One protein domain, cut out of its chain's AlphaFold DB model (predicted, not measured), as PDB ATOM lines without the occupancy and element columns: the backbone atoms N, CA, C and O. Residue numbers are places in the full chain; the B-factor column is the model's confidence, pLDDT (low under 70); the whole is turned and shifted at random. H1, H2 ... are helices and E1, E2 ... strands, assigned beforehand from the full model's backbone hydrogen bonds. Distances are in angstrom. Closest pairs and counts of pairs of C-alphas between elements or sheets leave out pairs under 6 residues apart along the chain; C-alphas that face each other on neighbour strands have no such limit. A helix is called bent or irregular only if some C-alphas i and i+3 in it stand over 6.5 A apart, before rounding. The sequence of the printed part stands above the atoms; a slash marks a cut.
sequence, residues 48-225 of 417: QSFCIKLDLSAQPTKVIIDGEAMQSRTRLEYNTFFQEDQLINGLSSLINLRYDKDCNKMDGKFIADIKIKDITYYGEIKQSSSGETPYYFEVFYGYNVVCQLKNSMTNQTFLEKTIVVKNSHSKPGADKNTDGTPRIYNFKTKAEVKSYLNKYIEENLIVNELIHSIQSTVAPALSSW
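What this domain is: This is residues 48 to 225 of the 417 residues of an uncharacterized protein of Flavobacterium sp. 103 (UniProt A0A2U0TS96). A long, twisted ribbon of sheet runs the length of a rod: the hairpin of E3 and E4 makes the long axis, E5 borders E4, and E1 and E2 follow one another along the other side of E3. H3 packs on E4 and E5 with H1 beside it, and H2 packs on E2, E3 and E4 towards the other end. Along the chain, the 178 printed residues hold two named strands, E1 and E2, then the helix H1, then three named strands, E3, E4 and E5, then the helices H2 and H3; the five strands make one branched sheet in which E1 and E3 are parallel, E2 and E3 parallel, E3 and E4 antiparallel, and E4 and E5 antiparallel, and the class is mixed, helices and strands. The whole is loose, with a radius of gyration of the C-alphas of 19.7 A and spans of 67 by 27 by 27 A.

Where its parts are: E1, residues 49 to 55, begins at C-alpha 49 (27.088, 7.617, 1.135) and measures 20.2 A. E2 is residues 62 to 65, 10.3 A, and H1 residues 84 to 91, 10.9 A. E3, residues 109 to 127, measures 54.8 A, E4, residues 135 to 151, 52.6 A, and E5, residues 157 to 168, 32.7 A. H2, residues 190 to 204, 17.9 A, is irregular: C-alphas 199 and 202 are 8.1 A apart. H3, residues 207 to 225, 25.9 A, ends at C-alpha 225 (41.809, 16.509, -3.957).

How they stand to each other: E1 and E2 are parallel to E3 on one side of it, with N 53 and O 112 at 2.9 A and N 64 and O 121 at 2.9 A. E3, E4 and E5 form a meander, each strand the antiparallel neighbour of the one before; N 115 and O 146 are 2.8 A apart, N 145 and O 163 2.8 A. E2, H1 and E3 form a strand-helix-strand unit, two parallel strands with a helix between, its crossover left-handed. H1 only grazes the sheet. H1 and H3 touch, closest at the C-alphas of Gly 90 and Ala 219, 5.4 A. H3 is on the sheet, its closest C-alphas to E4 those of Val 218 and Val 145, 7.3 A. H2 is on it at a height over the sheet of 7.7 A. O i to N i+4 pairs within hydrogen-bond range number 3 of 4 in H1, 9 of 11 in H2 and 13 of 15 in H3.

The domain as a whole: The C-alphas farthest apart, of Asp 107 and Glu 132, are 67.7 A apart. The printed part has no cut. The links E2 to H1, H1 to E3 and E5 to H2 are long. pLDDT is under 70 at residues 76 to 97, 170 to 174, 204 to 208 and 219 to 225.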
ATOM      1  N   GLN A  48      26.032  10.342   4.135       74.00
ATOM      2  CA  GLN A  48      26.408   9.022   4.655       74.00
ATOM      3  C   GLN A  48      26.962   8.100   3.555       74.00
ATOM      4  O   GLN A  48      27.587   7.073   3.833       74.00
ATOM      5  N   SER A  49      26.722   8.444   2.285       79.00
ATOM      6  CA  SER A  49      27.088   7.617   1.135       79.00
ATOM      7  C   SER A  49      27.525   8.430  -0.083       79.00
ATOM      8  O   SER A  49      27.198   9.611  -0.231       79.00
ATOM      9  N   PHE A  50      28.248   7.769  -0.982       83.38
ATOM     10  CA  PHE A  50      28.610   8.290  -2.290       83.38
ATOM     11  C   PHE A  50      28.477   7.202  -3.353       83.38
ATOM     12  O   PHE A  50      28.686   6.023  -3.077       83.38
ATOM     13  N   CYS A  51      28.184   7.607  -4.583       86.12
ATOM     14  CA  CYS A  51      28.453   6.781  -5.755       86.12
ATOM     15  C   CYS A  51      29.520   7.448  -6.630       86.12
ATOM     16  O   CYS A  51      29.844   8.625  -6.449       86.12
ATOM     17  N   ILE A  52      30.047   6.705  -7.598       84.12
ATOM     18  CA  ILE A  52      30.919   7.230  -8.653       84.12
ATOM     19  C   ILE A  52      30.139   7.151  -9.963       84.12
ATOM     20  O   ILE A  52      29.448   6.164 -10.199       84.12
ATOM     21  N   LYS A  53      30.266   8.174 -10.808       85.94
ATOM     22  CA  LYS A  53      29.993   8.071 -12.244       85.94
ATOM     23  C   LYS A  53      31.262   8.408 -12.995       85.94
ATOM     24  O   LYS A  53      31.960   9.347 -12.612       85.94
ATOM     25  N   LEU A  54      31.509   7.706 -14.092       82.38
ATOM     26  CA  LEU A  54      32.433   8.163 -15.118       82.38
ATOM     27  C   LEU A  54      31.649   8.520 -16.392       82.38
ATOM     28  O   LEU A  54      30.804   7.744 -16.837       82.38
ATOM     29  N   ASP A  55      31.994   9.626 -17.048       85.56
ATOM     30  CA  ASP A  55      31.636   9.921 -18.441       85.56
ATOM     31  C   ASP A  55      32.909   9.987 -19.303       85.56
ATOM     32  O   ASP A  55      33.829  10.762 -19.024       85.56
ATOM     33  N   LEU A  56      32.963   9.229 -20.400       80.44
ATOM     34  CA  LEU A  56      33.977   9.421 -21.442       80.44
ATOM     35  C   LEU A  56      33.589  10.571 -22.385       80.44
ATOM     36  O   LEU A  56      32.420  10.942 -22.509       80.44
ATOM     37  N   SER A  57      34.584  11.138 -23.072       80.75
ATOM     38  CA  SER A  57      34.393  12.278 -23.973       80.75
ATOM     39  C   SER A  57      33.404  11.958 -25.096       80.75
ATOM     40  O   SER A  57      33.716  11.207 -26.018       80.75
ATOM     41  N   ALA A  58      32.248  12.624 -25.087       80.31
ATOM     42  CA  ALA A  58      31.335  12.640 -26.232       80.31
ATOM     43  C   ALA A  58      31.911  13.397 -27.450       80.31
ATOM     44  O   ALA A  58      31.386  13.264 -28.553       80.31
ATOM     45  N   GLN A  59      32.974  14.193 -27.260       86.44
ATOM     46  CA  GLN A  59      33.651  14.917 -28.336       86.44
ATOM     47  C   GLN A  59      34.637  14.007 -29.092       86.44
ATOM     48  O   GLN A  59      35.329  13.220 -28.437       86.44
ATOM     49  N   PRO A  60      34.754  14.150 -30.430       86.75
ATOM     50  CA  PRO A  60      35.774  13.488 -31.242       86.75
ATOM     51  C   PRO A  60      37.192  13.678 -30.696       86.75
ATOM     52  O   PRO A  60      37.563  14.777 -30.276       86.75
ATOM     53  N   THR A  61      38.001  12.622 -30.758       87.62
ATOM     54  CA  THR A  61      39.402  12.666 -30.319       87.62
ATOM     55  C   THR A  61      40.207  13.561 -31.261       87.62
ATOM     56  O   THR A  61      40.127  13.421 -32.487       87.62
ATOM     57  N   LYS A  62      40.966  14.505 -30.701       92.12
ATOM     58  CA  LYS A  62      41.783  15.464 -31.458       92.12
ATOM     59  C   LYS A  62      43.123  14.820 -31.824       92.12
ATOM     60  O   LYS A  62      43.718  14.126 -31.003       92.12
ATOM     61  N   VAL A  63      43.627  15.078 -33.028       91.69
ATOM     62  CA  VAL A  63      44.970  14.658 -33.458       91.69
ATOM     63  C   VAL A  63      45.745  15.897 -33.890       91.69
ATOM     64  O   VAL A  63      45.251  16.685 -34.694       91.69
ATOM     65  N   ILE A  64      46.943  16.082 -33.342       93.75
ATOM     66  CA  ILE A  64      47.836  17.207 -33.633       93.75
ATOM     67  C   ILE A  64      49.215  16.637 -33.970       93.75
ATOM     68  O   ILE A  64      49.737  15.812 -33.226       93.75
ATOM     69  N   ILE A  65      49.816  17.056 -35.083       94.25
ATOM     70  CA  ILE A  65      51.157  16.616 -35.495       94.25
ATOM     71  C   ILE A  65      51.990  17.858 -35.811       94.25
ATOM     72  O   ILE A  65      51.606  18.651 -36.663       94.25
ATOM     73  N   ASP A  66      53.099  18.050 -35.093       93.81
ATOM     74  CA  ASP A  66      53.946  19.258 -35.152       93.81
ATOM     75  C   ASP A  66      53.179  20.585 -34.981       93.81
ATOM     76  O   ASP A  66      53.503  21.611 -35.575       93.81
ATOM     77  N   GLY A  67      52.135  20.564 -34.149       93.19
ATOM     78  CA  GLY A  67      51.256  21.713 -33.906       93.19
ATOM     79  C   GLY A  67      50.147  21.901 -34.948       93.19
ATOM     80  O   GLY A  67      49.211  22.655 -34.693       93.19
ATOM     81  N   GLU A  68      50.181  21.185 -36.074       94.56
ATOM     82  CA  GLU A  68      49.101  21.197 -37.062       94.56
ATOM     83  C   GLU A  68      47.960  20.262 -36.640       94.56
ATOM     84  O   GLU A  68      48.177  19.082 -36.353       94.56
ATOM     85  N   ALA A  69      46.730  20.779 -36.625       94.00
ATOM     86  CA  ALA A  69      45.539  19.982 -36.356       94.00
ATOM     87  C   ALA A  69      45.185  19.100 -37.563       94.00
ATOM     88  O   ALA A  69      45.044  19.584 -38.686       94.00
ATOM     89  N   MET A  70      45.008  17.807 -37.310       93.44
ATOM     90  CA  MET A  70      44.572  16.817 -38.291       93.44
ATOM     91  C   MET A  70      43.065  16.560 -38.193       93.44
ATOM     92  O   MET A  70      42.385  17.038 -37.286       93.44
ATOM     93  N   GLN A  71      42.537  15.763 -39.126       87.31
ATOM     94  CA  GLN A  71      41.172  15.242 -39.048       87.31
ATOM     95  C   GLN A  71      40.942  14.568 -37.684       87.31
ATOM     96  O   GLN A  71      41.730  13.710 -37.285       87.31
ATOM     97  N   SER A  72      39.857  14.923 -36.995       86.00
ATOM     98  CA  SER A  72      39.460  14.286 -35.734       86.00
ATOM     99  C   SER A  72      39.134  12.799 -35.910       86.00
ATOM    100  O   SER A  72      38.928  12.306 -37.024       86.00
ATOM    101  N   ARG A  73      39.066  12.069 -34.798       83.75
ATOM    102  CA  ARG A  73      38.784  10.630 -34.768       83.75
ATOM    103  C   ARG A  73      37.514  10.305 -34.005       83.75
ATOM    104  O   ARG A  73      36.971  11.144 -33.287       83.75
ATOM    105  N   THR A  74      37.027   9.081 -34.189       78.19
ATOM    106  CA  THR A  74      35.888   8.547 -33.441       78.19
ATOM    107  C   THR A  74      36.100   8.726 -31.937       78.19
ATOM    108  O   THR A  74      37.225   8.657 -31.434       78.19
ATOM    109  N   ARG A  75      35.005   8.986 -31.214       75.38
ATOM    110  CA  ARG A  75      35.016   9.017 -29.748       75.38
ATOM    111  C   ARG A  75      35.490   7.669 -29.196       75.38
ATOM    112  O   ARG A  75      35.285   6.633 -29.828       75.38
ATOM    113  N   LEU A  76      36.058   7.682 -27.996       69.12
ATOM    114  CA  LEU A  76      36.211   6.457 -27.215       69.12
ATOM    115  C   LEU A  76      34.845   6.023 -26.681       69.12
ATOM    116  O   LEU A  76      34.050   6.858 -26.247       69.12
ATOM    117  N   GLU A  77      34.588   4.718 -26.688       63.59
ATOM    118  CA  GLU A  77      33.361   4.127 -26.158       63.59
ATOM    119  C   GLU A  77      33.686   3.136 -25.039       63.59
ATOM    120  O   GLU A  77      34.720   2.466 -25.061       63.59
ATOM    121  N   TYR A  78      32.796   3.049 -24.048       54.56
ATOM    122  CA  TYR A  78      33.007   2.267 -22.826       54.56
ATOM    123  C   TYR A  78      33.334   0.794 -23.078       54.56
ATOM    124  O   TYR A  78      34.244   0.234 -22.466       54.56
ATOM    125  N   ASN A  79      32.585   0.187 -23.998       50.88
ATOM    126  CA  ASN A  79      32.445  -1.262 -24.105       50.88
ATOM    127  C   ASN A  79      33.710  -1.982 -24.592       50.88
ATOM    128  O   ASN A  79      33.793  -3.199 -24.460       50.88
ATOM    129  N   THR A  80      34.674  -1.264 -25.173       53.50
ATOM    130  CA  THR A  80      35.835  -1.893 -25.816       53.50
ATOM    131  C   THR A  80      36.946  -2.234 -24.821       53.50
ATOM    132  O   THR A  80      37.591  -3.266 -24.979       53.50
ATOM    133  N   PHE A  81      37.179  -1.389 -23.804       54.09
ATOM    134  CA  PHE A  81      38.352  -1.517 -22.919       54.09
ATOM    135  C   PHE A  81      38.184  -0.991 -21.475       54.09
ATOM    136  O   PHE A  81      39.067  -1.240 -20.655       54.09
ATOM    137  N   PHE A  82      37.118  -0.254 -21.118       57.88
ATOM    138  CA  PHE A  82      37.049   0.408 -19.804       57.88
ATOM    139  C   PHE A  82      36.277  -0.407 -18.755       57.88
ATOM    140  O   PHE A  82      35.100  -0.707 -18.936       57.88
ATOM    141  N   GLN A  83      36.911  -0.704 -17.614       64.81
ATOM    142  CA  GLN A  83      36.265  -1.359 -16.467       64.81
ATOM    143  C   GLN A  83      36.109  -0.383 -15.294       64.81
ATOM    144  O   GLN A  83      37.081  -0.054 -14.613       64.81
ATOM    145  N   GLU A  84      34.872   0.050 -15.040       63.47
ATOM    146  CA  GLU A  84      34.530   0.980 -13.952       63.47
ATOM    147  C   GLU A  84      34.899   0.419 -12.570       63.47
ATOM    148  O   GLU A  84      35.478   1.128 -11.747       63.47
ATOM    149  N   ASP A  85      34.691  -0.885 -12.353       66.44
ATOM    150  CA  ASP A  85      35.011  -1.580 -11.098       66.44
ATOM    151  C   ASP A  85      36.496  -1.481 -10.698       66.44
ATOM    152  O   ASP A  85      36.823  -1.459  -9.511       66.44
ATOM    153  N   GLN A  86      37.419  -1.344 -11.657       65.62
ATOM    154  CA  GLN A  86      38.843  -1.137 -11.352       65.62
ATOM    155  C   GLN A  86      39.110   0.261 -10.766       65.62
ATOM    156  O   GLN A  86      39.929   0.406  -9.859       65.62
ATOM    157  N   LEU A  87      38.392   1.278 -11.248       62.62
ATOM    158  CA  LEU A  87      38.486   2.659 -10.767       62.62
ATOM    159  C   LEU A  87      37.760   2.821  -9.419       62.62
ATOM    160  O   LEU A  87      38.283   3.470  -8.513       62.62
ATOM    161  N   ILE A  88      36.620   2.142  -9.250       64.62
ATOM    162  CA  ILE A  88      35.904   2.002  -7.972       64.62
ATOM    163  C   ILE A  88      36.809   1.371  -6.904       64.62
ATOM    164  O   ILE A  88      36.894   1.894  -5.795       64.62
ATOM    165  N   ASN A  89      37.540   0.296  -7.219       64.12
ATOM    166  CA  ASN A  89      38.421  -0.371  -6.254       64.12
ATOM    167  C   ASN A  89      39.493   0.567  -5.668       64.12
ATOM    168  O   ASN A  89      39.728   0.533  -4.460       64.12
ATOM    169  N   GLY A  90      40.083   1.453  -6.479       60.81
ATOM    170  CA  GLY A  90      41.033   2.473  -6.005       60.81
ATOM    171  C   GLY A  90      40.416   3.522  -5.066       60.81
ATOM    172  O   GLY A  90      41.127   4.120  -4.258       60.81
ATOM    173  N   LEU A  91      39.095   3.703  -5.139       58.47
ATOM    174  CA  LEU A  91      38.305   4.690  -4.395       58.47
ATOM    175  C   LEU A  91      37.457   4.081  -3.265       58.47
ATOM    176  O   LEU A  91      36.889   4.805  -2.453       58.47
ATOM    177  N   SER A  92      37.443   2.753  -3.129       53.66
ATOM    178  CA  SER A  92      36.894   2.036  -1.963       53.66
ATOM    179  C   SER A  92      37.591   2.395  -0.632       53.66
ATOM    180  O   SER A  92      37.117   2.061   0.451       53.66
ATOM    181  N   SER A  93      38.726   3.095  -0.708       51.47
ATOM    182  CA  SER A  93      39.566   3.585   0.389       51.47
ATOM    183  C   SER A  93      38.993   4.794   1.151       51.47
ATOM    184  O   SER A  93      39.592   5.230   2.134       51.47
ATOM    185  N   LEU A  94      37.835   5.319   0.742       57.34
ATOM    186  CA  LEU A  94      37.156   6.477   1.332       57.34
ATOM    187  C   LEU A  94      36.444   6.135   2.664       57.34
ATOM    188  O   LEU A  94      35.220   6.130   2.754       57.34
ATOM    189  N   ILE A  95      37.242   5.882   3.712       48.69
ATOM    190  CA  ILE A  95      36.867   5.326   5.036       48.69
ATOM    191  C   ILE A  95      35.661   5.977   5.748       48.69
ATOM    192  O   ILE A  95      35.086   5.334   6.617       48.69
ATOM    193  N   ASN A  96      35.242   7.201   5.412       57.47
ATOM    194  CA  ASN A  96      34.161   7.898   6.129       57.47
ATOM    195  C   ASN A  96      32.760   7.744   5.497       57.47
ATOM    196  O   ASN A  96      31.805   8.288   6.049       57.47
ATOM    197  N   LEU A  97      32.609   7.032   4.369       63.00
ATOM    198  CA  LEU A  97      31.336   6.928   3.636       63.00
ATOM    199  C   LEU A  97      31.063   5.537   3.049       63.00
ATOM    200  O   LEU A  97      31.972   4.846   2.588       63.00
ATOM    201  N   ARG A  98      29.779   5.184   2.913       71.06
ATOM    202  CA  ARG A  98      29.353   4.046   2.082       71.06
ATOM    203  C   ARG A  98      29.612   4.328   0.603       71.06
ATOM    204  O   ARG A  98      28.967   5.215   0.047       71.06
ATOM    205  N   TYR A  99      30.447   3.521  -0.054       79.62
ATOM    206  CA  TYR A  99      30.364   3.396  -1.511       79.62
ATOM    207  C   TYR A  99      29.083   2.648  -1.895       79.62
ATOM    208  O   TYR A  99      28.782   1.583  -1.353       79.62
ATOM    209  N   ASP A 100      28.346   3.213  -2.838       79.94
ATOM    210  CA  ASP A 100      27.103   2.696  -3.385       79.94
ATOM    211  C   ASP A 100      27.241   2.637  -4.914       79.94
ATOM    212  O   ASP A 100      27.559   3.647  -5.544       79.94
ATOM    213  N   LYS A 101      27.062   1.452  -5.515       81.25
ATOM    214  CA  LYS A 101      27.211   1.276  -6.973       81.25
ATOM    215  C   LYS A 101      26.024   1.833  -7.756       81.25
ATOM    216  O   LYS A 101      26.159   2.155  -8.932       81.25
ATOM    217  N   ASP A 102      24.875   1.987  -7.108       81.75
ATOM    218  CA  ASP A 102      23.752   2.698  -7.694       81.75
ATOM    219  C   ASP A 102      23.965   4.214  -7.529       81.75
ATOM    220  O   ASP A 102      24.387   4.686  -6.474       81.75
ATOM    221  N   CYS A 103      23.626   5.004  -8.546       83.88
ATOM    222  CA  CYS A 103      23.623   6.468  -8.487       83.88
ATOM    223  C   CYS A 103      22.214   7.078  -8.462       83.88
ATOM    224  O   CYS A 103      22.033   8.250  -8.813       83.88
ATOM    225  N   ASN A 104      21.221   6.293  -8.047       87.38
ATOM    226  CA  ASN A 104      19.883   6.755  -7.717       87.38
ATOM    227  C   ASN A 104      19.904   7.913  -6.710       87.38
ATOM    228  O   ASN A 104      20.741   7.965  -5.801       87.38
ATOM    229  N   LYS A 105      18.944   8.827  -6.890       88.00
ATOM    230  CA  LYS A 105      18.737   9.992  -6.030       88.00
ATOM    231  C   LYS A 105      18.376   9.538  -4.618       88.00
ATOM    232  O   LYS A 105      17.376   8.850  -4.434       88.00
ATOM    233  N   MET A 106      19.174   9.938  -3.638       83.50
ATOM    234  CA  MET A 106      18.952   9.637  -2.228       83.50
ATOM    235  C   MET A 106      19.405  10.828  -1.383       83.50
ATOM    236  O   MET A 106      20.433  11.448  -1.669       83.50
ATOM    237  N   ASP A 107      18.641  11.161  -0.346       79.88
ATOM    238  CA  ASP A 107      19.100  12.152   0.624       79.88
ATOM    239  C   ASP A 107      20.321  11.622   1.395       79.88
ATOM    240  O   ASP A 107      20.512  10.409   1.521       79.88
ATOM    241  N   GLY A 108      21.210  12.512   1.829       77.19
ATOM    242  CA  GLY A 108      22.487  12.111   2.424       77.19
ATOM    243  C   GLY A 108      23.414  11.320   1.482       77.19
ATOM    244  O   GLY A 108      24.253  10.533   1.934       77.19
ATOM    245  N   LYS A 109      23.290  11.517   0.163       83.44
ATOM    246  CA  LYS A 109      24.151  10.893  -0.856       83.44
ATOM    247  C   LYS A 109      24.652  11.904  -1.877       83.44
ATOM    248  O   LYS A 109      23.867  12.695  -2.409       83.44
ATOM    249  N   PHE A 110      25.940  11.838  -2.205       85.12
ATOM    250  CA  PHE A 110      26.519  12.577  -3.331       85.12
ATOM    251  C   PHE A 110      27.030  11.655  -4.443       85.12
ATOM    252  O   PHE A 110      27.149  10.440  -4.294       85.12
ATOM    253  N   ILE A 111      27.304  12.263  -5.589       87.12
ATOM    254  CA  ILE A 111      27.841  11.632  -6.786       87.12
ATOM    255  C   ILE A 111      29.229  12.226  -7.014       87.12
ATOM    256  O   ILE A 111      29.347  13.437  -7.209       87.12
ATOM    257  N   ALA A 112      30.264  11.386  -6.991       85.56
ATOM    258  CA  ALA A 112      31.567  11.701  -7.560       85.56
ATOM    259  C   ALA A 112      31.466  11.505  -9.080       85.56
ATOM    260  O   ALA A 112      31.634  10.405  -9.599       85.56
ATOM    261  N   ASP A 113      31.080  12.571  -9.769       87.88
ATOM    262  CA  ASP A 113      30.806  12.614 -11.199       87.88
ATOM    263  C   ASP A 113      32.075  13.050 -11.951       87.88
ATOM    264  O   ASP A 113      32.464  14.220 -11.938       87.88
ATOM    265  N   ILE A 114      32.753  12.077 -12.555       86.44
ATOM    266  CA  ILE A 114      34.074  12.207 -13.168       86.44
ATOM    267  C   ILE A 114      33.904  12.203 -14.692       86.44
ATOM    268  O   ILE A 114      33.314  11.278 -15.233       86.44
ATOM    269  N   LYS A 115      34.434  13.184 -15.428       89.38
ATOM    270  CA  LYS A 115      34.365  13.217 -16.901       89.38
ATOM    271  C   LYS A 115      35.745  13.307 -17.531       89.38
ATOM    272  O   LYS A 115      36.549  14.147 -17.139       89.38
ATOM    273  N   ILE A 116      36.006  12.513 -18.559       87.56
ATOM    274  CA  ILE A 116      37.210  12.639 -19.383       87.56
ATOM    275  C   ILE A 116      36.874  13.530 -20.583       87.56
ATOM    276  O   ILE A 116      35.968  13.218 -21.353       87.56
ATOM    277  N   LYS A 117      37.581  14.651 -20.747       90.69
ATOM    278  CA  LYS A 117      37.380  15.632 -21.830       90.69
ATOM    279  C   LYS A 117      38.673  15.886 -22.609       90.69
ATOM    280  O   LYS A 117      39.760  15.547 -22.152       90.69
ATOM    281  N   ASP A 118      38.539  16.514 -23.778       90.94
ATOM    282  CA  ASP A 118      39.645  17.053 -24.591       90.94
ATOM    283  C   ASP A 118      40.764  16.060 -24.936       90.94
ATOM    284  O   ASP A 118      41.925  16.442 -25.085       90.94
ATOM    285  N   ILE A 119      40.400  14.786 -25.103       89.81
ATOM    286  CA  ILE A 119      41.336  13.718 -25.459       89.81
ATOM    287  C   ILE A 119      42.035  14.091 -26.770       89.81
ATOM    288  O   ILE A 119      41.392  14.276 -27.809       89.81
ATOM    289  N   THR A 120      43.353  14.251 -26.688       91.19
ATOM    290  CA  THR A 120      44.200  14.765 -27.761       91.19
ATOM    291  C   THR A 120      45.461  13.919 -27.883       91.19
ATOM    292  O   THR A 120      46.192  13.734 -26.908       91.19
ATOM    293  N   TYR A 121      45.733  13.435 -29.090       90.44
ATOM    294  CA  TYR A 121      46.978  12.764 -29.445       90.44
ATOM    295  C   TYR A 121      47.924  13.759 -30.123       90.44
ATOM    296  O   TYR A 121      47.523  14.466 -31.048       90.44
ATOM    297  N   TYR A 122      49.172  13.805 -29.662       91.31
ATOM    298  CA  TYR A 122      50.219  14.682 -30.175       91.31
ATOM    299  C   TYR A 122      51.349  13.841 -30.767       91.31
ATOM    300  O   TYR A 122      51.962  13.050 -30.053       91.31
ATOM    301  N   GLY A 123      51.648  14.032 -32.049       92.00
ATOM    302  CA  GLY A 123      52.876  13.546 -32.669       92.00
ATOM    303  C   GLY A 123      53.894  14.676 -32.794       92.00
ATOM    304  O   GLY A 123      53.569  15.724 -33.350       92.00
ATOM    305  N   GLU A 124      55.114  14.470 -32.305       93.56
ATOM    306  CA  GLU A 124      56.235  15.393 -32.514       93.56
ATOM    307  C   GLU A 124      57.295  14.712 -33.387       93.56
ATOM    308  O   GLU A 124      57.898  13.713 -32.986       93.56
ATOM    309  N   ILE A 125      57.521  15.243 -34.588       94.62
ATOM    310  CA  ILE A 125      58.478  14.720 -35.561       94.62
ATOM    311  C   ILE A 125      59.868  15.251 -35.215       94.62
ATOM    312  O   ILE A 125      60.114  16.458 -35.170       94.62
ATOM    313  N   LYS A 126      60.799  14.329 -34.991       94.81
ATOM    314  CA  LYS A 126      62.194  14.607 -34.654       94.81
ATOM    315  C   LYS A 126      63.095  14.233 -35.830       94.81
ATOM    316  O   LYS A 126      62.690  13.508 -36.740       94.81
ATOM    317  N   GLN A 127      64.334  14.711 -35.797       95.69
ATOM    318  CA  GLN A 127      65.338  14.430 -36.818       95.69
ATOM    319  C   GLN A 127      66.650  13.981 -36.160       95.69
ATOM    320  O   GLN A 127      67.146  14.645 -35.251       95.69
ATOM    321  N   SER A 128      67.211  12.855 -36.605       93.19
ATOM    322  CA  SER A 128      68.576  12.434 -36.290       93.19
ATOM    323  C   SER A 128      69.577  13.098 -37.240       93.19
ATOM    324  O   SER A 128      69.258  13.484 -38.364       93.19
ATOM    325  N   SER A 129      70.828  13.204 -36.798       88.44
ATOM    326  CA  SER A 129      71.944  13.713 -37.601       88.44
ATOM    327  C   SER A 129      72.603  12.651 -38.497       88.44
ATOM    328  O   SER A 129      73.597  12.946 -39.158       88.44
ATOM    329  N   SER A 130      72.083  11.418 -38.529       72.94
ATOM    330  CA  SER A 130      72.648  10.306 -39.304       72.94
ATOM    331  C   SER A 130      71.603   9.250 -39.697       72.94
ATOM    332  O   SER A 130      70.660   8.976 -38.950       72.94
ATOM    333  N   GLY A 131      71.806   8.644 -40.876       85.44
ATOM    334  CA  GLY A 131      70.971   7.582 -41.457       85.44
ATOM    335  C   GLY A 131      70.272   7.981 -42.765       85.44
ATOM    336  O   GLY A 131      70.054   9.160 -43.027       85.44
ATOM    337  N   GLU A 132      69.893   6.993 -43.586       89.69
ATOM    338  CA  GLU A 132      69.060   7.214 -44.790       89.69
ATOM    339  C   GLU A 132      67.608   7.601 -44.463       89.69
ATOM    340  O   GLU A 132      66.870   8.081 -45.324       89.69
ATOM    341  N   THR A 133      67.189   7.348 -43.225       91.31
ATOM    342  CA  THR A 133      65.843   7.574 -42.698       91.31
ATOM    343  C   THR A 133      65.914   8.471 -41.454       91.31
ATOM    344  O   THR A 133      65.664   8.008 -40.342       91.31
ATOM    345  N   PRO A 134      66.314   9.751 -41.597       94.38
ATOM    346  CA  PRO A 134      66.666  10.592 -40.457       94.38
ATOM    347  C   PRO A 134      65.460  11.094 -39.652       94.38
ATOM    348  O   PRO A 134      65.652  11.638 -38.568       94.38
ATOM    349  N   TYR A 135      64.226  10.961 -40.146       95.12
ATOM    350  CA  TYR A 135      63.045  11.446 -39.430       95.12
ATOM    351  C   TYR A 135      62.386  10.332 -38.620       95.12
ATOM    352  O   TYR A 135      62.057   9.281 -39.163       95.12
ATOM    353  N   TYR A 136      62.137  10.591 -37.340       91.88
ATOM    354  CA  TYR A 136      61.398   9.706 -36.435       91.88
ATOM    355  C   TYR A 136      60.332  10.503 -35.677       91.88
ATOM    356  O   TYR A 136      60.184  11.708 -35.893       91.88
ATOM    357  N   PHE A 137      59.561   9.854 -34.807       91.62
ATOM    358  CA  PHE A 137      58.516  10.523 -34.032       91.62
ATOM    359  C   PHE A 137      58.535  10.153 -32.550       91.62
ATOM    360  O   PHE A 137      58.860   9.028 -32.172       91.62
ATOM    361  N   GLU A 138      58.108  11.102 -31.723       90.19
ATOM    362  CA  GLU A 138      57.614  10.863 -30.368       90.19
ATOM    363  C   GLU A 138      56.089  11.018 -30.366       90.19
ATOM    364  O   GLU A 138      55.540  11.824 -31.123       90.19
ATOM    365  N   VAL A 139      55.400  10.252 -29.516       88.50
ATOM    366  CA  VAL A 139      53.947  10.366 -29.338       88.50
ATOM    367  C   VAL A 139      53.619  10.677 -27.887       88.50
ATOM    368  O   VAL A 139      54.161  10.067 -26.963       88.50
ATOM    369  N   PHE A 140      52.691  11.604 -27.694       89.06
ATOM    370  CA  PHE A 140      52.118  11.957 -26.405       89.06
ATOM    371  C   PHE A 140      50.597  11.884 -26.495       89.06
ATOM    372  O   PHE A 140      50.006  12.083 -27.558       89.06
ATOM    373  N   TYR A 141      49.952  11.685 -25.356       88.62
ATOM    374  CA  TYR A 141      48.515  11.868 -25.208       88.62
ATOM    375  C   TYR A 141      48.238  12.834 -24.065       88.62
ATOM    376  O   TYR A 141      48.994  12.902 -23.093       88.62
ATOM    377  N   GLY A 142      47.150  13.588 -24.187       89.75
ATOM    378  CA  GLY A 142      46.651  14.439 -23.120       89.75
ATOM    379  C   GLY A 142      45.131  14.467 -23.058       89.75
ATOM    380  O   GLY A 142      44.455  14.208 -24.053       89.75
ATOM    381  N   TYR A 143      44.607  14.726 -21.865       91.00
ATOM    382  CA  TYR A 143      43.175  14.777 -21.572       91.00
ATOM    383  C   TYR A 143      42.923  15.537 -20.265       91.00
ATOM    384  O   TYR A 143      43.797  15.642 -19.403       91.00
ATOM    385  N   ASN A 144      41.700  16.034 -20.111       89.00
ATOM    386  CA  ASN A 144      41.225  16.719 -18.915       89.00
ATOM    387  C   ASN A 144      40.358  15.757 -18.089       89.00
ATOM    388  O   ASN A 144      39.322  15.296 -18.572       89.00
ATOM    389  N   VAL A 145      40.755  15.470 -16.848       86.06
ATOM    390  CA  VAL A 145      39.932  14.758 -15.859       86.06
ATOM    391  C   VAL A 145      39.122  15.781 -15.072       86.06
ATOM    392  O   VAL A 145      39.671  16.495 -14.242       86.06
ATOM    393  N   VAL A 146      37.823  15.835 -15.328       88.19
ATOM    394  CA  VAL A 146      36.840  16.696 -14.663       88.19
ATOM    395  C   VAL A 146      36.225  15.942 -13.496       88.19
ATOM    396  O   VAL A 146      35.326  15.142 -13.712       88.19
ATOM    397  N   CYS A 147      36.669  16.174 -12.268       83.81
ATOM    398  CA  CYS A 147      36.009  15.606 -11.094       83.81
ATOM    399  C   CYS A 147      34.991  16.612 -10.533       83.81
ATOM    400  O   CYS A 147      35.362  17.744 -10.233       83.81
ATOM    401  N   GLN A 148      33.730  16.207 -10.368       85.56
ATOM    402  CA  GLN A 148      32.655  16.991  -9.743       85.56
ATOM    403  C   GLN A 148      32.087  16.214  -8.541       85.56
ATOM    404  O   GLN A 148      31.800  15.028  -8.671       85.56
ATOM    405  N   LEU A 149      31.867  16.857  -7.391       82.44
ATOM    406  CA  LEU A 149      31.008  16.319  -6.327       82.44
ATOM    407  C   LEU A 149      29.637  16.990  -6.390       82.44
ATOM    408  O   LEU A 149      29.550  18.221  -6.397       82.44
ATOM    409  N   LYS A 150      28.572  16.184  -6.444       84.12
ATOM    410  CA  LYS A 150      27.189  16.658  -6.617       84.12
ATOM    411  C   LYS A 150      26.237  16.061  -5.602       84.12
ATOM    412  O   LYS A 150      26.233  14.847  -5.432       84.12
ATOM    413  N   ASN A 151      25.357  16.862  -5.010       85.06
ATOM    414  CA  ASN A 151      24.246  16.326  -4.220       85.06
ATOM    415  C   ASN A 151      23.360  15.445  -5.124       85.06
ATOM    416  O   ASN A 151      22.955  15.893  -6.197       85.06
ATOM    417  N   SER A 152      23.064  14.199  -4.739       86.00
ATOM    418  CA  SER A 152      22.378  13.270  -5.655       86.00
ATOM    419  C   SER A 152      20.898  13.618  -5.876       86.00
ATOM    420  O   SER A 152      20.363  13.360  -6.955       86.00
ATOM    421  N   MET A 153      20.244  14.271  -4.908       84.69
ATOM    422  CA  MET A 153      18.851  14.714  -5.019       84.69
ATOM    423  C   MET A 153      18.716  15.910  -5.967       84.69
ATOM    424  O   MET A 153      17.935  15.859  -6.925       84.69
ATOM    425  N   THR A 154      19.488  16.975  -5.742       84.88
ATOM    426  CA  THR A 154      19.386  18.230  -6.512       84.88
ATOM    427  C   THR A 154      20.229  18.235  -7.790       84.88
ATOM    428  O   THR A 154      19.963  19.034  -8.683       84.88
ATOM    429  N   ASN A 155      21.219  17.340  -7.906       85.38
ATOM    430  CA  ASN A 155      22.272  17.345  -8.935       85.38
ATOM    431  C   ASN A 155      23.149  18.621  -8.931       85.38
ATOM    432  O   ASN A 155      23.885  18.877  -9.886       85.38
ATOM    433  N   GLN A 156      23.095  19.419  -7.860       84.19
ATOM    434  CA  GLN A 156      23.929  20.606  -7.680       84.19
ATOM    435  C   GLN A 156      25.381  20.200  -7.405       84.19
ATOM    436  O   GLN A 156      25.649  19.503  -6.422       84.19
ATOM    437  N   THR A 157      26.313  20.671  -8.237       82.81
ATOM    438  CA  THR A 157      27.752  20.608  -7.947       82.81
ATOM    439  C   THR A 157      28.088  21.493  -6.749       82.81
ATOM    440  O   THR A 157      27.688  22.655  -6.714       82.81
ATOM    441  N   PHE A 158      28.842  20.953  -5.792       71.94
ATOM    442  CA  PHE A 158      29.377  21.690  -4.641       71.94
ATOM    443  C   PHE A 158      30.913  21.646  -4.545       71.94
ATOM    444  O   PHE A 158      31.494  22.366  -3.738       71.94
ATOM    445  N   LEU A 159      31.582  20.840  -5.378       73.00
ATOM    446  CA  LEU A 159      33.041  20.816  -5.521       73.00
ATOM    447  C   LEU A 159      33.401  20.422  -6.964       73.00
ATOM    448  O   LEU A 159      32.806  19.484  -7.492       73.00
ATOM    449  N   GLU A 160      34.366  21.084  -7.605       82.12
ATOM    450  CA  GLU A 160      34.814  20.746  -8.971       82.12
ATOM    451  C   GLU A 160      36.331  20.971  -9.154       82.12
ATOM    452  O   GLU A 160      36.885  21.930  -8.618       82.12
ATOM    453  N   LYS A 161      37.031  20.071  -9.867       77.69
ATOM    454  CA  LYS A 161      38.480  20.167 -10.154       77.69
ATOM    455  C   LYS A 161      38.867  19.473 -11.462       77.69
ATOM    456  O   LYS A 161      38.545  18.303 -11.658       77.69
ATOM    457  N   THR A 162      39.627  20.170 -12.312       83.12
ATOM    458  CA  THR A 162      40.305  19.568 -13.469       83.12
ATOM    459  C   THR A 162      41.689  19.089 -13.058       83.12
ATOM    460  O   THR A 162      42.446  19.827 -12.426       83.12
ATOM    461  N   ILE A 163      42.060  17.889 -13.494       80.62
ATOM    462  CA  ILE A 163      43.455  17.474 -13.625       80.62
ATOM    463  C   ILE A 163      43.760  17.350 -15.116       80.62
ATOM    464  O   ILE A 163      43.166  16.524 -15.807       80.62
ATOM    465  N   VAL A 164      44.674  18.183 -15.613       85.81
ATOM    466  CA  VAL A 164      45.203  18.054 -16.975       85.81
ATOM    467  C   VAL A 164      46.311  17.016 -16.950       85.81
ATOM    468  O   VAL A 164      47.281  17.163 -16.208       85.81
ATOM    469  N   VAL A 165      46.177  15.981 -17.770       83.44
ATOM    470  CA  VAL A 165      47.199  14.950 -17.948       83.44
ATOM    471  C   VAL A 165      47.862  15.159 -19.307       83.44
ATOM    472  O   VAL A 165      47.166  15.366 -20.299       83.44
ATOM    473  N   LYS A 166      49.198  15.088 -19.363       87.81
ATOM    474  CA  LYS A 166      49.973  14.910 -20.601       87.81
ATOM    475  C   LYS A 166      51.104  13.921 -20.324       87.81
ATOM    476  O   LYS A 166      52.013  14.249 -19.567       87.81
ATOM    477  N   ASN A 167      51.071  12.764 -20.977       86.00
ATOM    478  CA  ASN A 167      52.080  11.712 -20.841       86.00
ATOM    479  C   ASN A 167      52.746  11.423 -22.192       86.00
ATOM    480  O   ASN A 167      52.099  11.485 -23.239       86.00
ATOM    481  N   SER A 168      54.038  11.092 -22.166       84.88
ATOM    482  CA  SER A 168      54.769  10.521 -23.304       84.88
ATOM    483  C   SER A 168      54.566   9.009 -23.364       84.88
ATOM    484  O   SER A 168      54.626   8.345 -22.329       84.88
ATOM    485  N   HIS A 169      54.398   8.461 -24.561       76.94
ATOM    486  CA  HIS A 169      54.262   7.024 -24.770       76.94
ATOM    487  C   HIS A 169      55.629   6.334 -24.964       76.94
ATOM    488  O   HIS A 169      56.467   6.774 -25.756       76.94
ATOM    489  N   SER A 170      55.857   5.236 -24.241       61.25
ATOM    490  CA  SER A 170      57.189   4.652 -24.001       61.25
ATOM    491  C   SER A 170      57.598   3.565 -25.009       61.25
ATOM    492  O   SER A 170      58.053   2.493 -24.614       61.25
ATOM    493  N   LYS A 171      57.511   3.893 -26.306       63.88
ATOM    494  CA  LYS A 171      57.689   3.016 -27.488       63.88
ATOM    495  C   LYS A 171      56.578   1.952 -27.665       63.88
ATOM    496  O   LYS A 171      56.353   1.158 -26.755       63.88
ATOM    497  N   PRO A 172      55.955   1.843 -28.856       57.56
ATOM    498  CA  PRO A 172      54.848   0.909 -29.077       57.56
ATOM    499  C   PRO A 172      55.267  -0.562 -28.974       57.56
ATOM    500  O   PRO A 172      56.059  -1.062 -29.774       57.56
ATOM    501  N   GLY A 173      54.681  -1.282 -28.015       54.41
ATOM    502  CA  GLY A 173      55.043  -2.660 -27.649       54.41
ATOM    503  C   GLY A 173      54.599  -3.775 -28.610       54.41
ATOM    504  O   GLY A 173      54.292  -4.868 -28.145       54.41
ATOM    505  N   ALA A 174      54.514  -3.519 -29.920       61.84
ATOM    506  CA  ALA A 174      54.162  -4.529 -30.925       61.84
ATOM    507  C   ALA A 174      54.756  -4.212 -32.309       61.84
ATOM    508  O   ALA A 174      54.731  -3.059 -32.744       61.84
ATOM    509  N   ASP A 175      55.212  -5.251 -33.018       71.00
ATOM    510  CA  ASP A 175      55.944  -5.166 -34.297       71.00
ATOM    511  C   ASP A 175      55.086  -4.756 -35.510       71.00
ATOM    512  O   ASP A 175      55.615  -4.486 -36.594       71.00
ATOM    513  N   LYS A 176      53.756  -4.754 -35.364       76.12
ATOM    514  CA  LYS A 176      52.789  -4.539 -36.449       76.12
ATOM    515  C   LYS A 176      51.631  -3.636 -36.025       76.12
ATOM    516  O   LYS A 176      51.277  -3.565 -34.850       76.12
ATOM    517  N   ASN A 177      51.044  -2.981 -37.020       76.44
ATOM    518  CA  ASN A 177      49.804  -2.207 -36.941       76.44
ATOM    519  C   ASN A 177      48.569  -3.124 -37.106       76.44
ATOM    520  O   ASN A 177      48.719  -4.307 -37.429       76.44
ATOM    521  N   THR A 178      47.348  -2.614 -36.897       74.12
ATOM    522  CA  THR A 178      46.123  -3.448 -36.917       74.12
ATOM    523  C   THR A 178      45.802  -4.047 -38.287       74.12
ATOM    524  O   THR A 178      45.254  -5.143 -38.363       74.12
ATOM    525  N   ASP A 179      46.220  -3.387 -39.369       80.31
ATOM    526  CA  ASP A 179      46.133  -3.902 -40.743       80.31
ATOM    527  C   ASP A 179      47.244  -4.911 -41.103       80.31
ATOM    528  O   ASP A 179      47.379  -5.322 -42.256       80.31
ATOM    529  N   GLY A 180      48.055  -5.317 -40.122       80.19
ATOM    530  CA  GLY A 180      49.149  -6.270 -40.284       80.19
ATOM    531  C   GLY A 180      50.417  -5.689 -40.913       80.19
ATOM    532  O   GLY A 180      51.396  -6.431 -41.064       80.19
ATOM    533  N   THR A 181      50.446  -4.394 -41.259       80.06
ATOM    534  CA  THR A 181      51.662  -3.742 -41.768       80.06
ATOM    535  C   THR A 181      52.760  -3.689 -40.695       80.06
ATOM    536  O   THR A 181      52.450  -3.513 -39.513       80.06
ATOM    537  N   PRO A 182      54.052  -3.838 -41.061       80.44
ATOM    538  CA  PRO A 182      55.156  -3.637 -40.126       80.44
ATOM    539  C   PRO A 182      55.145  -2.220 -39.550       80.44
ATOM    540  O   PRO A 182      54.912  -1.251 -40.276       80.44
ATOM    541  N   ARG A 183      55.431  -2.093 -38.254       79.62
ATOM    542  CA  ARG A 183      55.491  -0.796 -37.582       79.62
ATOM    543  C   ARG A 183      56.805  -0.082 -37.916       79.62
ATOM    544  O   ARG A 183      57.886  -0.603 -37.655       79.62
ATOM    545  N   ILE A 184      56.713   1.107 -38.516       82.81
ATOM    546  CA  ILE A 184      57.870   1.885 -38.993       82.81
ATOM    547  C   ILE A 184      58.137   3.048 -38.034       82.81
ATOM    548  O   ILE A 184      57.218   3.782 -37.678       82.81
ATOM    549  N   TYR A 185      59.402   3.221 -37.643       84.44
ATOM    550  CA  TYR A 185      59.843   4.273 -36.718       84.44
ATOM    551  C   TYR A 185      60.717   5.355 -37.362       84.44
ATOM    552  O   TYR A 185      60.741   6.477 -36.866       84.44
ATOM    553  N   ASN A 186      61.406   5.030 -38.461       90.50
ATOM    554  CA  ASN A 186      62.367   5.901 -39.135       90.50
ATOM    555  C   ASN A 186      61.978   6.054 -40.614       90.50
ATOM    556  O   ASN A 186      61.720   5.055 -41.287       90.50
ATOM    557  N   PHE A 187      61.975   7.285 -41.121       93.81
ATOM    558  CA  PHE A 187      61.418   7.667 -42.422       93.81
ATOM    559  C   PHE A 187      62.370   8.593 -43.193       93.81
ATOM    560  O   PHE A 187      63.186   9.300 -42.596       93.81
ATOM    561  N   LYS A 188      62.274   8.602 -44.529       95.56
ATOM    562  CA  LYS A 188      63.150   9.402 -45.405       95.56
ATOM    563  C   LYS A 188      62.739  10.871 -45.430       95.56
ATOM    564  O   LYS A 188      63.598  11.743 -45.540       95.56
ATOM    565  N   THR A 189      61.446  11.160 -45.272       95.94
ATOM    566  CA  THR A 189      60.920  12.533 -45.253       95.94
ATOM    567  C   THR A 189      59.961  12.791 -44.093       95.94
ATOM    568  O   THR A 189      59.200  11.925 -43.666       95.94
ATOM    569  N   LYS A 190      59.916  14.048 -43.636       95.62
ATOM    570  CA  LYS A 190      58.926  14.543 -42.664       95.62
ATOM    571  C   LYS A 190      57.471  14.312 -43.112       95.62
ATOM    572  O   LYS A 190      56.593  14.105 -42.275       95.62
ATOM    573  N   ALA A 191      57.213  14.315 -44.422       96.19
ATOM    574  CA  ALA A 191      55.891  14.053 -44.992       96.19
ATOM    575  C   ALA A 191      55.446  12.589 -44.803       96.19
ATOM    576  O   ALA A 191      54.287  12.352 -44.462       96.19
ATOM    577  N   GLU A 192      56.359  11.621 -44.950       94.88
ATOM    578  CA  GLU A 192      56.085  10.211 -44.640       94.88
ATOM    579  C   GLU A 192      55.705  10.032 -43.166       94.88
ATOM    580  O   GLU A 192      54.666   9.436 -42.887       94.88
ATOM    581  N   VAL A 193      56.478  10.612 -42.233       93.62
ATOM    582  CA  VAL A 193      56.174  10.546 -40.788       93.62
ATOM    583  C   VAL A 193      54.785  11.112 -40.494       93.62
ATOM    584  O   VAL A 193      53.989  10.485 -39.800       93.62
ATOM    585  N   LYS A 194      54.473  12.290 -41.046       94.62
ATOM    586  CA  LYS A 194      53.196  12.984 -40.838       94.62
ATOM    587  C   LYS A 194      52.007  12.185 -41.389       94.62
ATOM    588  O   LYS A 194      50.961  12.132 -40.748       94.62
ATOM    589  N   SER A 195      52.178  11.532 -42.540       93.75
ATOM    590  CA  SER A 195      51.179  10.630 -43.132       93.75
ATOM    591  C   SER A 195      50.986   9.357 -42.294       93.75
ATOM    592  O   SER A 195      49.857   8.985 -41.971       93.75
ATOM    593  N   TYR A 196      52.089   8.737 -41.864       92.25
ATOM    594  CA  TYR A 196      52.091   7.541 -41.023       92.25
ATOM    595  C   TYR A 196      51.425   7.788 -39.665       92.25
ATOM    596  O   TYR A 196      50.525   7.048 -39.271       92.25
ATOM    597  N   LEU A 197      51.813   8.865 -38.972       90.69
ATOM    598  CA  LEU A 197      51.189   9.292 -37.721       90.69
ATOM    599  C   LEU A 197      49.698   9.573 -37.917       90.69
ATOM    600  O   LEU A 197      48.895   9.083 -37.133       90.69
ATOM    601  N   ASN A 198      49.299  10.289 -38.976       91.00
ATOM    602  CA  ASN A 198      47.878  10.512 -39.243       91.00
ATOM    603  C   ASN A 198      47.113   9.181 -39.358       91.00
ATOM    604  O   ASN A 198      46.047   9.054 -38.766       91.00
ATOM    605  N   LYS A 199      47.651   8.167 -40.051       89.31
ATOM    606  CA  LYS A 199      46.969   6.867 -40.156       89.31
ATOM    607  C   LYS A 199      46.973   6.057 -38.847       89.31
ATOM    608  O   LYS A 199      45.963   5.432 -38.553       89.31
ATOM    609  N   TYR A 200      48.072   6.045 -38.083       87.19
ATOM    610  CA  TYR A 200      48.290   5.032 -37.035       87.19
ATOM    611  C   TYR A 200      48.540   5.557 -35.608       87.19
ATOM    612  O   TYR A 200      48.755   4.736 -34.716       87.19
ATOM    613  N   ILE A 201      48.556   6.869 -35.332       85.19
ATOM    614  CA  ILE A 201      48.905   7.417 -33.995       85.19
ATOM    615  C   ILE A 201      48.103   6.771 -32.848       85.19
ATOM    616  O   ILE A 201      48.642   6.499 -31.781       85.19
ATOM    617  N   GLU A 202      46.845   6.433 -33.116       77.94
ATOM    618  CA  GLU A 202      45.888   5.804 -32.198       77.94
ATOM    619  C   GLU A 202      46.281   4.358 -31.846       77.94
ATOM    620  O   GLU A 202      46.203   3.943 -30.691       77.94
ATOM    621  N   GLU A 203      46.764   3.596 -32.832       75.06
ATOM    622  CA  GLU A 203      47.219   2.210 -32.665       75.06
ATOM    623  C   GLU A 203      48.593   2.108 -32.002       75.06
ATOM    624  O   GLU A 203      48.931   1.093 -31.392       75.06
ATOM    625  N   ASN A 204      49.417   3.145 -32.168       60.81
ATOM    626  CA  ASN A 204      50.702   3.253 -31.486       60.81
ATOM    627  C   ASN A 204      50.489   3.578 -30.000       60.81
ATOM    628  O   ASN A 204      51.257   3.109 -29.172       60.81
ATOM    629  N   LEU A 205      49.418   4.307 -29.667       61.91
ATOM    630  CA  LEU A 205      49.064   4.700 -28.301       61.91
ATOM    631  C   LEU A 205      48.234   3.683 -27.507       61.91
ATOM    632  O   LEU A 205      48.007   3.951 -26.333       61.91
ATOM    633  N   ILE A 206      47.759   2.598 -28.144       62.41
ATOM    634  CA  ILE A 206      46.878   1.525 -27.627       62.41
ATOM    635  C   ILE A 206      45.984   1.980 -26.466       62.41
ATOM    636  O   ILE A 206      46.440   2.035 -25.332       62.41
ATOM    637  N   VAL A 207      44.683   2.178 -26.715       63.81
ATOM    638  CA  VAL A 207      43.661   2.669 -25.754       63.81
ATOM    639  C   VAL A 207      43.826   2.175 -24.297       63.81
ATOM    640  O   VAL A 207      43.594   2.949 -23.372       63.81
ATOM    641  N   ASN A 208      44.296   0.943 -24.079       67.06
ATOM    642  CA  ASN A 208      44.745   0.412 -22.785       67.06
ATOM    643  C   ASN A 208      45.715   1.315 -21.988       67.06
ATOM    644  O   ASN A 208      45.533   1.429 -20.783       67.06
ATOM    645  N   GLU A 209      46.726   1.955 -22.592       73.88
ATOM    646  CA  GLU A 209      47.646   2.867 -21.885       73.88
ATOM    647  C   GLU A 209      46.947   4.155 -21.455       73.88
ATOM    648  O   GLU A 209      47.094   4.584 -20.312       73.88
ATOM    649  N   LEU A 210      46.133   4.742 -22.336       73.88
ATOM    650  CA  LEU A 210      45.298   5.894 -21.999       73.88
ATOM    651  C   LEU A 210      44.329   5.551 -20.855       73.88
ATOM    652  O   LEU A 210      44.174   6.334 -19.923       73.88
ATOM    653  N   ILE A 211      43.722   4.363 -20.880       72.31
ATOM    654  CA  ILE A 211      42.827   3.878 -19.823       72.31
ATOM    655  C   ILE A 211      43.585   3.589 -18.527       72.31
ATOM    656  O   ILE A 211      43.137   4.022 -17.468       72.31
ATOM    657  N   HIS A 212      44.750   2.946 -18.591       76.50
ATOM    658  CA  HIS A 212      45.598   2.709 -17.426       76.50
ATOM    659  C   HIS A 212      46.069   4.030 -16.808       76.50
ATOM    660  O   HIS A 212      46.048   4.182 -15.589       76.50
ATOM    661  N   SER A 213      46.407   5.025 -17.631       81.44
ATOM    662  CA  SER A 213      46.697   6.397 -17.208       81.44
ATOM    663  C   SER A 213      45.479   7.061 -16.559       81.44
ATOM    664  O   SER A 213      45.615   7.697 -15.516       81.44
ATOM    665  N   ILE A 214      44.272   6.897 -17.114       74.88
ATOM    666  CA  ILE A 214      43.031   7.403 -16.505       74.88
ATOM    667  C   ILE A 214      42.818   6.750 -15.134       74.88
ATOM    668  O   ILE A 214      42.684   7.460 -14.146       74.88
ATOM    669  N   GLN A 215      42.860   5.422 -15.035       73.00
ATOM    670  CA  GLN A 215      42.658   4.685 -13.783       73.00
ATOM    671  C   GLN A 215      43.714   5.035 -12.720       73.00
ATOM    672  O   GLN A 215      43.363   5.355 -11.583       73.00
ATOM    673  N   SER A 216      44.999   5.030 -13.095       72.44
ATOM    674  CA  SER A 216      46.119   5.337 -12.194       72.44
ATOM    675  C   SER A 216      46.233   6.818 -11.827       72.44
ATOM    676  O   SER A 216      46.790   7.122 -10.777       72.44
ATOM    677  N   THR A 217      45.677   7.739 -12.624       72.12
ATOM    678  CA  THR A 217      45.625   9.168 -12.275       72.12
ATOM    679  C   THR A 217      44.379   9.512 -11.463       72.12
ATOM    680  O   THR A 217      44.489  10.210 -10.460       72.12
ATOM    681  N   VAL A 218      43.192   9.038 -11.862       70.38
ATOM    682  CA  VAL A 218      41.912   9.441 -11.252       70.38
ATOM    683  C   VAL A 218      41.856   9.075  -9.773       70.38
ATOM    684  O   VAL A 218      41.522   9.939  -8.965       70.38
ATOM    685  N   ALA A 219      42.198   7.840  -9.388       68.25
ATOM    686  CA  ALA A 219      42.039   7.425  -7.994       68.25
ATOM    687  C   ALA A 219      42.972   8.192  -7.024       68.25
ATOM    688  O   ALA A 219      42.466   8.727  -6.030       68.25
ATOM    689  N   PRO A 220      44.281   8.371  -7.307       62.09
ATOM    690  CA  PRO A 220      45.145   9.235  -6.502       62.09
ATOM    691  C   PRO A 220      44.785  10.721  -6.591       62.09
ATOM    692  O   PRO A 220      44.845  11.408  -5.577       62.09
ATOM    693  N   ALA A 221      44.379  11.234  -7.757       63.66
ATOM    694  CA  ALA A 221      44.021  12.646  -7.914       63.66
ATOM    695  C   ALA A 221      42.737  13.021  -7.161       63.66
ATOM    696  O   ALA A 221      42.675  14.097  -6.564       63.66
ATOM    697  N   LEU A 222      41.737  12.135  -7.160       63.22
ATOM    698  CA  LEU A 222      40.507  12.281  -6.384       63.22
ATOM    699  C   LEU A 222      40.806  12.143  -4.885       63.22
ATOM    700  O   LEU A 222      40.401  13.006  -4.115       63.22
ATOM    701  N   SER A 223      41.614  11.157  -4.476       60.19
ATOM    702  CA  SER A 223      42.050  11.007  -3.075       60.19
ATOM    703  C   SER A 223      42.818  12.238  -2.565       60.19
ATOM    704  O   SER A 223      42.525  12.760  -1.495       60.19
ATOM    705  N   SER A 224      43.764  12.755  -3.356       55.19
ATOM    706  CA  SER A 224      44.545  13.957  -3.037       55.19
ATOM    707  C   SER A 224      43.703  15.236  -3.034       55.19
ATOM    708  O   SER A 224      43.967  16.135  -2.244       55.19
ATOM    709  N   TRP A 225      42.702  15.348  -3.911       58.50
ATOM    710  CA  TRP A 225      41.809  16.509  -3.957       58.50
ATOM    711  C   TRP A 225      40.834  16.552  -2.783       58.50
ATOM    712  O   TRP A 225      40.610  17.616  -2.217       58.50
TER     713      TRP A 225